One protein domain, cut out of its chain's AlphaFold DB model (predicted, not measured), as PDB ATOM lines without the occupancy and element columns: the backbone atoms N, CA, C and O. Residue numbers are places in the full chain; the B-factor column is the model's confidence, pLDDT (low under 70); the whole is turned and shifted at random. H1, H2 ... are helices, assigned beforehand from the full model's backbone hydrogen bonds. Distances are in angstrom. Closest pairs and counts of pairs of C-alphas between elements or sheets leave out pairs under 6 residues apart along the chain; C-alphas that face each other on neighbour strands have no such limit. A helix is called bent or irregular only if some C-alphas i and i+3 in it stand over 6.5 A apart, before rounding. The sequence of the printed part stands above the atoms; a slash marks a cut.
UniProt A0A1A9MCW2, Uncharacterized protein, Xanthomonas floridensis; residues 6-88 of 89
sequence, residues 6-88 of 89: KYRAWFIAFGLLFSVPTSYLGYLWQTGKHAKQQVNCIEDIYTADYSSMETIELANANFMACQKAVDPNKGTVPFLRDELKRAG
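AT A GLANCE: This is residues 6 to 88 of the 89 residues of an uncharacterized protein of Xanthomonas floridensis (UniProt A0A1A9MCW2). A very long helix, H1, has the shorter H2 folded back beside its last part as a helical hairpin, while a small third helix, H3, sits near H1 without touching either helix. Residues 6 to 28 of H1 stick out as a free arm, and this arm makes much of the length. The printed part has 83 residues with three named helices, H1, H2 and H3 in that order, and no named strand; the class is all helix. The whole is extended, with a radius of gyration of the C-alphas of 20.0 A and spans of 74 by 21 by 15 A.

IN THESE COORDINATES: H1 runs from Lys 6, with its C-alpha at (17.938, 9.672, -73.424), to Tyr 46, with its C-alpha at (45.220, 24.882, -22.384), and measures 59.8 A from first to last C-alpha. It is neither bent nor irregular, but only just: C-alphas 17 and 20 are 6.3 A apart. H2 is residues 53 to 69, 24.3 A long. H3 is residues 76 to 86, 15.4 A long, and ends with the C-alpha of Arg 86 at (38.216, 11.895, -26.075).

HOW THE PARTS SIT: H1 and H2 touch and form a helical hairpin. H1 touches H2 with residues 38 to 45 alone, and the closest C-alphas of the two helices, those of Cys 41 and Cys 66, are 5.6 A apart. The two helices run opposite ways at a shallow tilt of 13 degrees. H1 and H3 are close but not clearly touching; their closest C-alphas, those of Lys 33 and Phe 79, are 7.4 A apart. H1 and H3 run the same way at a shallow tilt of 31 degrees. H2 and H3 are apart. In H2 and H3 every O i to N i+4 pair is within hydrogen-bond range; in H1 it is 36 of 37.

THE WHOLE: The C-alphas of Lys 6 and Ser 52, the two farthest apart, are 73.6 A from each other. Without residues 6 to 28, which stand free, the body has 60 residues, spans 38 by 22 by 14 A and has a radius of gyration of 12.7 A. The printed part has no cut. The links from H1 to H2 and from H2 to H3 are short, each of 6 residues. The mean pLDDT of the printed part is 88.3, and Gly 88 is the one printed residue under 70.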
ATOM      1  N   LYS A   6      18.640   8.816 -74.392       75.75
ATOM      2  CA  LYS A   6      17.938   9.672 -73.424       75.75
ATOM      3  C   LYS A   6      18.270   9.347 -71.963       75.75
ATOM      4  O   LYS A   6      18.500  10.257 -71.178       75.75
ATOM      5  N   TYR A   7      18.351   8.070 -71.590       79.88
ATOM      6  CA  TYR A   7      18.688   7.669 -70.221       79.88
ATOM      7  C   TYR A   7      20.177   7.854 -69.935       79.88
ATOM      8  O   TYR A   7      20.528   8.262 -68.835       79.88
ATOM      9  N   ARG A   8      21.050   7.648 -70.932       78.88
ATOM     10  CA  ARG A   8      22.479   7.996 -70.826       78.88
ATOM     11  C   ARG A   8      22.682   9.476 -70.490       78.88
ATOM     12  O   ARG A   8      23.463   9.778 -69.594       78.88
ATOM     13  N   ALA A   9      21.953  10.375 -71.153       83.12
ATOM     14  CA  ALA A   9      22.008  11.808 -70.862       83.12
ATOM     15  C   ALA A   9      21.557  12.126 -69.424       83.12
ATOM     16  O   ALA A   9      22.233  12.878 -68.727       83.12
ATOM     17  N   TRP A  10      20.477  11.494 -68.949       86.94
ATOM     18  CA  TRP A  10      20.029  11.634 -67.559       86.94
ATOM     19  C   TRP A  10      21.052  11.108 -66.547       86.94
ATOM     20  O   TRP A  10      21.333  11.797 -65.574       86.94
ATOM     21  N   PHE A  11      21.665   9.942 -66.778       85.12
ATOM     22  CA  PHE A  11      22.710   9.410 -65.893       85.12
ATOM     23  C   PHE A  11      23.926  10.336 -65.799       85.12
ATOM     24  O   PHE A  11      24.454  10.535 -64.708       85.12
ATOM     25  N   ILE A  12      24.345  10.934 -66.916       84.19
ATOM     26  CA  ILE A  12      25.438  11.915 -66.927       84.19
ATOM     27  C   ILE A  12      25.025  13.181 -66.168       84.19
ATOM     28  O   ILE A  12      25.786  13.660 -65.329       84.19
ATOM     29  N   ALA A  13      23.815  13.693 -66.408       86.44
ATOM     30  CA  ALA A  13      23.306  14.882 -65.731       86.44
ATOM     31  C   ALA A  13      23.221  14.685 -64.209       86.44
ATOM     32  O   ALA A  13      23.736  15.510 -63.458       86.44
ATOM     33  N   PHE A  14      22.652  13.568 -63.746       87.00
ATOM     34  CA  PHE A  14      22.621  13.235 -62.321       87.00
ATOM     35  C   PHE A  14      24.027  13.006 -61.759       87.00
ATOM     36  O   PHE A  14      24.336  13.504 -60.680       87.00
ATOM     37  N   GLY A  15      24.907  12.320 -62.493       81.88
ATOM     38  CA  GLY A  15      26.296  12.125 -62.081       81.88
ATOM     39  C   GLY A  15      27.022  13.450 -61.831       81.88
ATOM     40  O   GLY A  15      27.670  13.611 -60.800       81.88
ATOM     41  N   LEU A  16      26.864  14.432 -62.719       84.12
ATOM     42  CA  LEU A  16      27.442  15.769 -62.546       84.12
ATOM     43  C   LEU A  16      26.795  16.530 -61.383       84.12
ATOM     44  O   LEU A  16      27.506  17.109 -60.561       84.12
ATOM     45  N   LEU A  17      25.466  16.474 -61.276       86.88
ATOM     46  CA  LEU A  17      24.714  17.156 -60.224       86.88
ATOM     47  C   LEU A  17      25.108  16.677 -58.821       86.88
ATOM     48  O   LEU A  17      25.187  17.490 -57.908       86.88
ATOM     49  N   PHE A  18      25.367  15.378 -58.643       86.25
ATOM     50  CA  PHE A  18      25.742  14.818 -57.342       86.25
ATOM     51  C   PHE A  18      27.254  14.827 -57.091       86.25
ATOM     52  O   PHE A  18      27.677  15.043 -55.958       86.25
ATOM     53  N   SER A  19      28.091  14.658 -58.118       81.06
ATOM     54  CA  SER A  19      29.552  14.593 -57.935       81.06
ATOM     55  C   SER A  19      30.158  15.890 -57.405       81.06
ATOM     56  O   SER A  19      31.035  15.832 -56.541       81.06
ATOM     57  N   VAL A  20      29.695  17.053 -57.875       80.69
ATOM     58  CA  VAL A  20      30.251  18.347 -57.453       80.69
ATOM     59  C   VAL A  20      29.954  18.632 -55.970       80.69
ATOM     60  O   VAL A  20      30.912  18.839 -55.220       80.69
ATOM     61  N   PRO A  21      28.695  18.556 -55.485       82.31
ATOM     62  CA  PRO A  21      28.395  18.711 -54.063       82.31
ATOM     63  C   PRO A  21      29.093  17.669 -53.192       82.31
ATOM     64  O   PRO A  21      29.651  18.021 -52.157       82.31
ATOM     65  N   THR A  22      29.117  16.396 -53.605       86.06
ATOM     66  CA  THR A  22      29.762  15.338 -52.817       86.06
ATOM     67  C   THR A  22      31.269  15.562 -52.693       86.06
ATOM     68  O   THR A  22      31.819  15.394 -51.606       86.06
ATOM     69  N   SER A  23      31.936  16.003 -53.763       85.81
ATOM     70  CA  SER A  23      33.372  16.311 -53.731       85.81
ATOM     71  C   SER A  23      33.674  17.523 -52.849       85.81
ATOM     72  O   SER A  23      34.614  17.489 -52.056       85.81
ATOM     73  N   TYR A  24      32.848  18.572 -52.929       88.75
ATOM     74  CA  TYR A  24      32.981  19.759 -52.083       88.75
ATOM     75  C   TYR A  24      32.775  19.440 -50.597       88.75
ATOM     76  O   TYR A  24      33.585  19.833 -49.759       88.75
ATOM     77  N   LEU A  25      31.742  18.661 -50.262       87.88
ATOM     78  CA  LEU A  25      31.507  18.194 -48.895       87.88
ATOM     79  C   LEU A  25      32.651  17.304 -48.394       87.88
ATOM     80  O   LEU A  25      33.055  17.429 -47.242       87.88
ATOM     81  N   GLY A  26      33.209  16.447 -49.254       87.56
ATOM     82  CA  GLY A  26      34.386  15.640 -48.928       87.56
ATOM     83  C   GLY A  26      35.609  16.497 -48.592       87.56
ATOM     84  O   GLY A  26      36.283  16.240 -47.592       87.56
ATOM     85  N   TYR A  27      35.849  17.553 -49.371       89.56
ATOM     86  CA  TYR A  27      36.910  18.522 -49.106       89.56
ATOM     87  C   TYR A  27      36.701  19.262 -47.778       89.56
ATOM     88  O   TYR A  27      37.607  19.289 -46.948       89.56
ATOM     89  N   LEU A  28      35.499  19.804 -47.542       90.12
ATOM     90  CA  LEU A  28      35.154  20.470 -46.279       90.12
ATOM     91  C   LEU A  28      35.298  19.537 -45.073       90.12
ATOM     92  O   LEU A  28      35.773  19.941 -44.016       90.12
ATOM     93  N   TRP A  29      34.909  18.273 -45.227       90.75
ATOM     94  CA  TRP A  29      35.070  17.276 -44.181       90.75
ATOM     95  C   TRP A  29      36.547  17.007 -43.877       90.75
ATOM     96  O   TRP A  29      36.940  16.940 -42.714       90.75
ATOM     97  N   GLN A  30      37.391  16.867 -44.901       89.94
ATOM     98  CA  GLN A  30      38.822  16.635 -44.709       89.94
ATOM     99  C   GLN A  30      39.508  17.817 -44.015       89.94
ATOM    100  O   GLN A  30      40.250  17.609 -43.053       89.94
ATOM    101  N   THR A  31      39.232  19.045 -44.460       90.25
ATOM    102  CA  THR A  31      39.785  20.254 -43.834       90.25
ATOM    103  C   THR A  31      39.273  20.428 -42.407       90.25
ATOM    104  O   THR A  31      40.068  20.697 -41.508       90.25
ATOM    105  N   GLY A  32      37.983  20.172 -42.170       91.50
ATOM    106  CA  GLY A  32      37.373  20.199 -40.842       91.50
ATOM    107  C   GLY A  32      38.006  19.202 -39.870       91.50
ATOM    108  O   GLY A  32      38.349  19.578 -38.752       91.50
ATOM    109  N   LYS A  33      38.244  17.954 -40.296       92.88
ATOM    110  CA  LYS A  33      38.945  16.951 -39.472       92.88
ATOM    111  C   LYS A  33      40.347  17.405 -39.085       92.88
ATOM    112  O   LYS A  33      40.722  17.293 -37.923       92.88
ATOM    113  N   HIS A  34      41.118  17.895 -40.051       92.31
ATOM    114  CA  HIS A  34      42.484  18.346 -39.798       92.31
ATOM    115  C   HIS A  34      42.506  19.536 -38.830       92.31
ATOM    116  O   HIS A  34      43.245  19.519 -37.849       92.31
ATOM    117  N   ALA A  35      41.631  20.521 -39.045       93.00
ATOM    118  CA  ALA A  35      41.475  21.648 -38.132       93.00
ATOM    119  C   ALA A  35      41.073  21.186 -36.722       93.00
ATOM    120  O   ALA A  35      41.656  21.633 -35.738       93.00
ATOM    121  N   LYS A  36      40.131  20.242 -36.609       93.12
ATOM    122  CA  LYS A  36      39.703  19.699 -35.313       93.12
ATOM    123  C   LYS A  36      40.847  19.002 -34.575       93.12
ATOM    124  O   LYS A  36      41.007  19.233 -33.385       93.12
ATOM    125  N   GLN A  37      41.687  18.230 -35.267       92.38
ATOM    126  CA  GLN A  37      42.882  17.627 -34.659       92.38
ATOM    127  C   GLN A  37      43.846  18.682 -34.097       92.38
ATOM    128  O   GLN A  37      44.360  18.510 -32.997       92.38
ATOM    129  N   GLN A  38      44.066  19.785 -34.820       92.31
ATOM    130  CA  GLN A  38      44.914  20.881 -34.339       92.31
ATOM    131  C   GLN A  38      44.312  21.576 -33.115       92.31
ATOM    132  O   GLN A  38      45.014  21.810 -32.133       92.31
ATOM    133  N   VAL A  39      43.008  21.870 -33.157       93.19
ATOM    134  CA  VAL A  39      42.280  22.477 -32.034       93.19
ATOM    135  C   VAL A  39      42.342  21.584 -30.802       93.19
ATOM    136  O   VAL A  39      42.601  22.082 -29.716       93.19
ATOM    137  N   ASN A  40      42.192  20.274 -30.968       92.75
ATOM    138  CA  ASN A  40      42.297  19.319 -29.872       92.75
ATOM    139  C   ASN A  40      43.683  19.344 -29.205       92.75
ATOM    140  O   ASN A  40      43.763  19.318 -27.984       92.75
ATOM    141  N   CYS A  41      44.774  19.463 -29.973       91.50
ATOM    142  CA  CYS A  41      46.107  19.628 -29.379       91.50
ATOM    143  C   CYS A  41      46.236  20.938 -28.590       91.50
ATOM    144  O   CYS A  41      46.904  20.979 -27.561       91.50
ATOM    145  N   ILE A  42      45.615  22.014 -29.078       91.06
ATOM    146  CA  ILE A  42      45.588  23.306 -28.386       91.06
ATOM    147  C   ILE A  42      44.770  23.197 -27.088       91.06
ATOM    148  O   ILE A  42      45.187  23.685 -26.045       91.06
ATOM    149  N   GLU A  43      43.631  22.520 -27.121       90.44
ATOM    150  CA  GLU A  43      42.796  22.282 -25.943       90.44
ATOM    151  C   GLU A  43      43.530  21.454 -24.875       90.44
ATOM    152  O   GLU A  43      43.499  21.811 -23.695       90.44
ATOM    153  N   ASP A  44      44.278  20.426 -25.291       87.62
ATOM    154  CA  ASP A  44      45.088  19.593 -24.394       87.62
ATOM    155  C   ASP A  44      46.159  20.420 -23.653       87.62
ATOM    156  O   ASP A  44      46.384  20.211 -22.465       87.62
ATOM    157  N   ILE A  45      46.802  21.393 -24.319       90.19
ATOM    158  CA  ILE A  45      47.781  22.277 -23.662       90.19
ATOM    159  C   ILE A  45      47.087  23.334 -22.788       90.19
ATOM    160  O   ILE A  45      47.543  23.602 -21.682       90.19
ATOM    161  N   TYR A  46      45.950  23.901 -23.203       87.31
ATOM    162  CA  TYR A  46      45.220  24.882 -22.384       87.31
ATOM    163  C   TYR A  46      44.660  24.300 -21.084       87.31
ATOM    164  O   TYR A  46      44.525  25.024 -20.100       87.31
ATOM    165  N   THR A  47      44.326  23.012 -21.086       87.88
ATOM    166  CA  THR A  47      43.775  22.304 -19.923       87.88
ATOM    167  C   THR A  47      44.839  21.581 -19.092       87.88
ATOM    168  O   THR A  47      44.505  20.986 -18.067       87.88
ATOM    169  N   ALA A  48      46.111  21.637 -19.499       86.81
ATOM    170  CA  ALA A  48      47.210  20.993 -18.791       86.81
ATOM    171  C   ALA A  48      47.536  21.672 -17.448       86.81
ATOM    172  O   ALA A  48      47.244  22.847 -17.227       86.81
ATOM    173  N   ASP A  49      48.180  20.917 -16.554       86.88
ATOM    174  CA  ASP A  49      48.654  21.433 -15.271       86.88
ATOM    175  C   ASP A  49      50.030  22.109 -15.406       86.88
ATOM    176  O   ASP A  49      51.000  21.519 -15.881       86.88
ATOM    177  N   TYR A  50      50.121  23.342 -14.912       88.44
ATOM    178  CA  TYR A  50      51.326  24.175 -14.915       88.44
ATOM    179  C   TYR A  50      51.869  24.431 -13.499       88.44
ATOM    180  O   TYR A  50      52.640  25.365 -13.286       88.44
ATOM    181  N   SER A  51      51.456  23.622 -12.519       90.56
ATOM    182  CA  SER A  51      51.803  23.782 -11.102       90.56
ATOM    183  C   SER A  51      53.295  23.618 -10.785       90.56
ATOM    184  O   SER A  51      53.769  24.158  -9.784       90.56
ATOM    185  N   SER A  52      54.057  22.905 -11.622       93.00
ATOM    186  CA  SER A  52      55.481  22.630 -11.412       93.00
ATOM    187  C   SER A  52      56.272  22.579 -12.724       93.00
ATOM    188  O   SER A  52      55.704  22.421 -13.801       93.00
ATOM    189  N   MET A  53      57.605  22.666 -12.648       89.75
ATOM    190  CA  MET A  53      58.466  22.521 -13.835       89.75
ATOM    191  C   MET A  53      58.318  21.151 -14.506       89.75
ATOM    192  O   MET A  53      58.303  21.075 -15.729       89.75
ATOM    193  N   GLU A  54      58.127  20.086 -13.727       90.44
ATOM    194  CA  GLU A  54      57.916  18.734 -14.257       90.44
ATOM    195  C   GLU A  54      56.591  18.629 -15.030       90.44
ATOM    196  O   GLU A  54      56.547  18.074 -16.128       90.44
ATOM    197  N   THR A  55      55.510  19.228 -14.515       90.50
ATOM    198  CA  THR A  55      54.211  19.233 -15.208       90.50
ATOM    199  C   THR A  55      54.220  20.139 -16.443       90.50
ATOM    200  O   THR A  55      53.599  19.796 -17.447       90.50
ATOM    201  N   ILE A  56      54.993  21.234 -16.429       89.62
ATOM    202  CA  ILE A  56      55.238  22.091 -17.603       89.62
ATOM    203  C   ILE A  56      55.973  21.319 -18.710       89.62
ATOM    204  O   ILE A  56      55.591  21.387 -19.881       89.62
ATOM    205  N   GLU A  57      57.034  20.587 -18.364       91.56
ATOM    206  CA  GLU A  57      57.777  19.759 -19.322       91.56
ATOM    207  C   GLU A  57      56.894  18.652 -19.903       91.56
ATOM    208  O   GLU A  57      56.893  18.435 -21.118       91.56
ATOM    209  N   LEU A  58      56.077  18.012 -19.063       90.94
ATOM    210  CA  LEU A  58      55.118  16.997 -19.486       90.94
ATOM    211  C   LEU A  58      54.036  17.569 -20.418       90.94
ATOM    212  O   LEU A  58      53.734  16.959 -21.445       90.94
ATOM    213  N   ALA A  59      53.479  18.744 -20.111       88.94
ATOM    214  CA  ALA A  59      52.495  19.422 -20.956       88.94
ATOM    215  C   ALA A  59      53.069  19.734 -22.348       88.94
ATOM    216  O   ALA A  59      52.444  19.433 -23.368       88.94
ATOM    217  N   ASN A  60      54.300  20.251 -22.400       90.12
ATOM    218  CA  ASN A  60      55.006  20.500 -23.655       90.12
ATOM    219  C   ASN A  60      55.296  19.206 -24.427       90.12
ATOM    220  O   ASN A  60      55.096  19.155 -25.643       90.12
ATOM    221  N   ALA A  61      55.738  18.147 -23.746       91.31
ATOM    222  CA  ALA A  61      55.985  16.851 -24.374       91.31
ATOM    223  C   ALA A  61      54.701  16.263 -24.987       91.31
ATOM    224  O   ALA A  61      54.716  15.816 -26.138       91.31
ATOM    225  N   ASN A  62      53.583  16.332 -24.259       90.19
ATOM    226  CA  ASN A  62      52.273  15.880 -24.724       90.19
ATOM    227  C   ASN A  62      51.778  16.698 -25.921       90.19
ATOM    228  O   ASN A  62      51.303  16.126 -26.904       90.19
ATOM    229  N   PHE A  63      51.952  18.019 -25.896       91.69
ATOM    230  CA  PHE A  63      51.610  18.883 -27.022       91.69
ATOM    231  C   PHE A  63      52.432  18.556 -28.275       91.69
ATOM    232  O   PHE A  63      51.876  18.399 -29.364       91.69
ATOM    233  N   MET A  64      53.748  18.381 -28.129       92.81
ATOM    234  CA  MET A  64      54.634  18.007 -29.237       92.81
ATOM    235  C   MET A  64      54.292  16.626 -29.804       92.81
ATOM    236  O   MET A  64      54.355  16.421 -31.018       92.81
ATOM    237  N   ALA A  65      53.913  15.675 -28.948       92.31
ATOM    238  CA  ALA A  65      53.420  14.372 -29.382       92.31
ATOM    239  C   ALA A  65      52.087  14.498 -30.137       92.31
ATOM    240  O   ALA A  65      51.931  13.890 -31.196       92.31
ATOM    241  N   CYS A  66      51.164  15.333 -29.649       91.62
ATOM    242  CA  CYS A  66      49.886  15.591 -30.307       91.62
ATOM    243  C   CYS A  66      50.078  16.218 -31.691       91.62
ATOM    244  O   CYS A  66      49.533  15.706 -32.665       91.62
ATOM    245  N   GLN A  67      50.920  17.252 -31.814       91.75
ATOM    246  CA  GLN A  67      51.228  17.869 -33.108       91.75
ATOM    247  C   GLN A  67      51.788  16.865 -34.118       91.75
ATOM    248  O   GLN A  67      51.380  16.869 -35.275       91.75
ATOM    249  N   LYS A  68      52.694  15.978 -33.688       92.19
ATOM    250  CA  LYS A  68      53.245  14.924 -34.556       92.19
ATOM    251  C   LYS A  68      52.202  13.889 -34.978       92.19
ATOM    252  O   LYS A  68      52.388  13.234 -35.997       92.19
ATOM    253  N   ALA A  69      51.139  13.724 -34.194       89.62
ATOM    254  CA  ALA A  69      50.038  12.812 -34.480       89.62
ATOM    255  C   ALA A  69      48.917  13.446 -35.327       89.62
ATOM    256  O   ALA A  69      47.997  12.729 -35.734       89.62
ATOM    257  N   VAL A  70      48.969  14.759 -35.596       90.69
ATOM    258  CA  VAL A  70      48.060  15.420 -36.541       90.69
ATOM    259  C   VAL A  70      48.334  14.870 -37.936       90.69
ATOM    260  O   VAL A  70      49.450  14.945 -38.445       90.69
ATOM    261  N   ASP A  71      47.295  14.326 -38.561       90.62
ATOM    262  CA  ASP A  71      47.382  13.709 -39.876       90.62
ATOM    263  C   ASP A  71      46.233  14.211 -40.773       90.62
ATOM    264  O   ASP A  71      45.066  13.839 -40.562       90.62
ATOM    265  N   PRO A  72      46.534  15.031 -41.802       85.12
ATOM    266  CA  PRO A  72      45.535  15.528 -42.750       85.12
ATOM    267  C   PRO A  72      44.922  14.419 -43.619       85.12
ATOM    268  O   PRO A  72      43.851  14.611 -44.203       85.12
ATOM    269  N   ASN A  73      45.574  13.255 -43.700       88.00
ATOM    270  CA  ASN A  73      45.115  12.084 -44.442       88.00
ATOM    271  C   ASN A  73      44.403  11.060 -43.550       88.00
ATOM    272  O   ASN A  73      43.963  10.016 -44.043       88.00
ATOM    273  N   LYS A  74      44.219  11.356 -42.256       89.62
ATOM    274  CA  LYS A  74      43.551  10.443 -41.329       89.62
ATOM    275  C   LYS A  74      42.151  10.100 -41.829       89.62
ATOM    276  O   LYS A  74      41.294  10.970 -42.048       89.62
ATOM    277  N   GLY A  75      41.896   8.803 -41.981       87.94
ATOM    278  CA  GLY A  75      40.592   8.288 -42.385       87.94
ATOM    279  C   GLY A  75      39.470   8.750 -41.446       87.94
ATOM    280  O   GLY A  75      39.685   9.033 -40.270       87.94
ATOM    281  N   THR A  76      38.240   8.810 -41.951       88.88
ATOM    282  CA  THR A  76      37.077   9.241 -41.153       88.88
ATOM    283  C   THR A  76      36.808   8.319 -39.962       88.88
ATOM    284  O   THR A  76      36.587   8.801 -38.859       88.88
ATOM    285  N   VAL A  77      36.886   7.001 -40.161       91.31
ATOM    286  CA  VAL A  77      36.677   6.010 -39.091       91.31
ATOM    287  C   VAL A  77      37.704   6.140 -37.956       91.31
ATOM    288  O   VAL A  77      37.278   6.258 -36.808       91.31
ATOM    289  N   PRO A  78      39.031   6.147 -38.211       90.00
ATOM    290  CA  PRO A  78      40.005   6.316 -37.134       90.00
ATOM    291  C   PRO A  78      39.918   7.696 -36.472       90.00
ATOM    292  O   PRO A  78      40.098   7.782 -35.266       90.00
ATOM    293  N   PHE A  79      39.596   8.759 -37.219       91.62
ATOM    294  CA  PHE A  79      39.339  10.076 -36.630       91.62
ATOM    295  C   PHE A  79      38.172  10.039 -35.632       91.62
ATOM    296  O   PHE A  79      38.356  10.396 -34.475       91.62
ATOM    297  N   LEU A  80      37.001   9.541 -36.047       90.62
ATOM    298  CA  LEU A  80      35.824   9.470 -35.176       90.62
ATOM    299  C   LEU A  80      36.054   8.573 -33.957       90.62
ATOM    300  O   LEU A  80      35.578   8.887 -32.874       90.62
ATOM    301  N   ARG A  81      36.801   7.474 -34.112       92.44
ATOM    302  CA  ARG A  81      37.174   6.609 -32.984       92.44
ATOM    303  C   ARG A  81      37.961   7.372 -31.919       92.44
ATOM    304  O   ARG A  81      37.730   7.152 -30.735       92.44
ATOM    305  N   ASP A  82      38.889   8.228 -32.327       88.94
ATOM    306  CA  ASP A  82      39.704   8.995 -31.385       88.94
ATOM    307  C   ASP A  82      38.914  10.146 -30.750       88.94
ATOM    308  O   ASP A  82      39.071  10.392 -29.557       88.94
ATOM    309  N   GLU A  83      38.002  10.779 -31.495       88.94
ATOM    310  CA  GLU A  83      37.065  11.763 -30.931       88.94
ATOM    311  C   GLU A  83      36.127  11.136 -29.894       88.94
ATOM    312  O   GLU A  83      35.924  11.711 -28.831       88.94
ATOM    313  N   LEU A  84      35.585   9.943 -30.161       89.62
ATOM    314  CA  LEU A  84      34.713   9.236 -29.218       89.62
ATOM    315  C   LEU A  84      35.441   8.908 -27.911       89.62
ATOM    316  O   LEU A  84      34.928   9.198 -26.833       89.62
ATOM    317  N   LYS A  85      36.680   8.405 -28.012       88.12
ATOM    318  CA  LYS A  85      37.536   8.172 -26.841       88.12
ATOM    319  C   LYS A  85      37.784   9.452 -26.043       88.12
ATOM    320  O   LYS A  85      37.755   9.406 -24.819       88.12
ATOM    321  N   ARG A  86      38.031  10.581 -26.719       82.31
ATOM    322  CA  ARG A  86      38.216  11.895 -26.075       82.31
ATOM    323  C   ARG A  86      36.939  12.391 -25.395       82.31
ATOM    324  O   ARG A  86      37.016  12.949 -24.310       82.31
ATOM    325  N   ALA A  87      35.777  12.157 -25.999       82.00
ATOM    326  CA  ALA A  87      34.478  12.527 -25.441       82.00
ATOM    327  C   ALA A  87      34.023  11.634 -24.266       82.00
ATOM    328  O   ALA A  87      32.991  11.914 -23.662       82.00
ATOM    329  N   GLY A  88      34.773  10.577 -23.927       68.25
ATOM    330  CA  GLY A  88      34.448   9.680 -22.816       68.25
ATOM    331  C   GLY A  88      33.309   8.693 -23.102       68.25
ATOM    332  O   GLY A  88      32.676   8.229 -22.153       68.25
TER     333      GLY A  88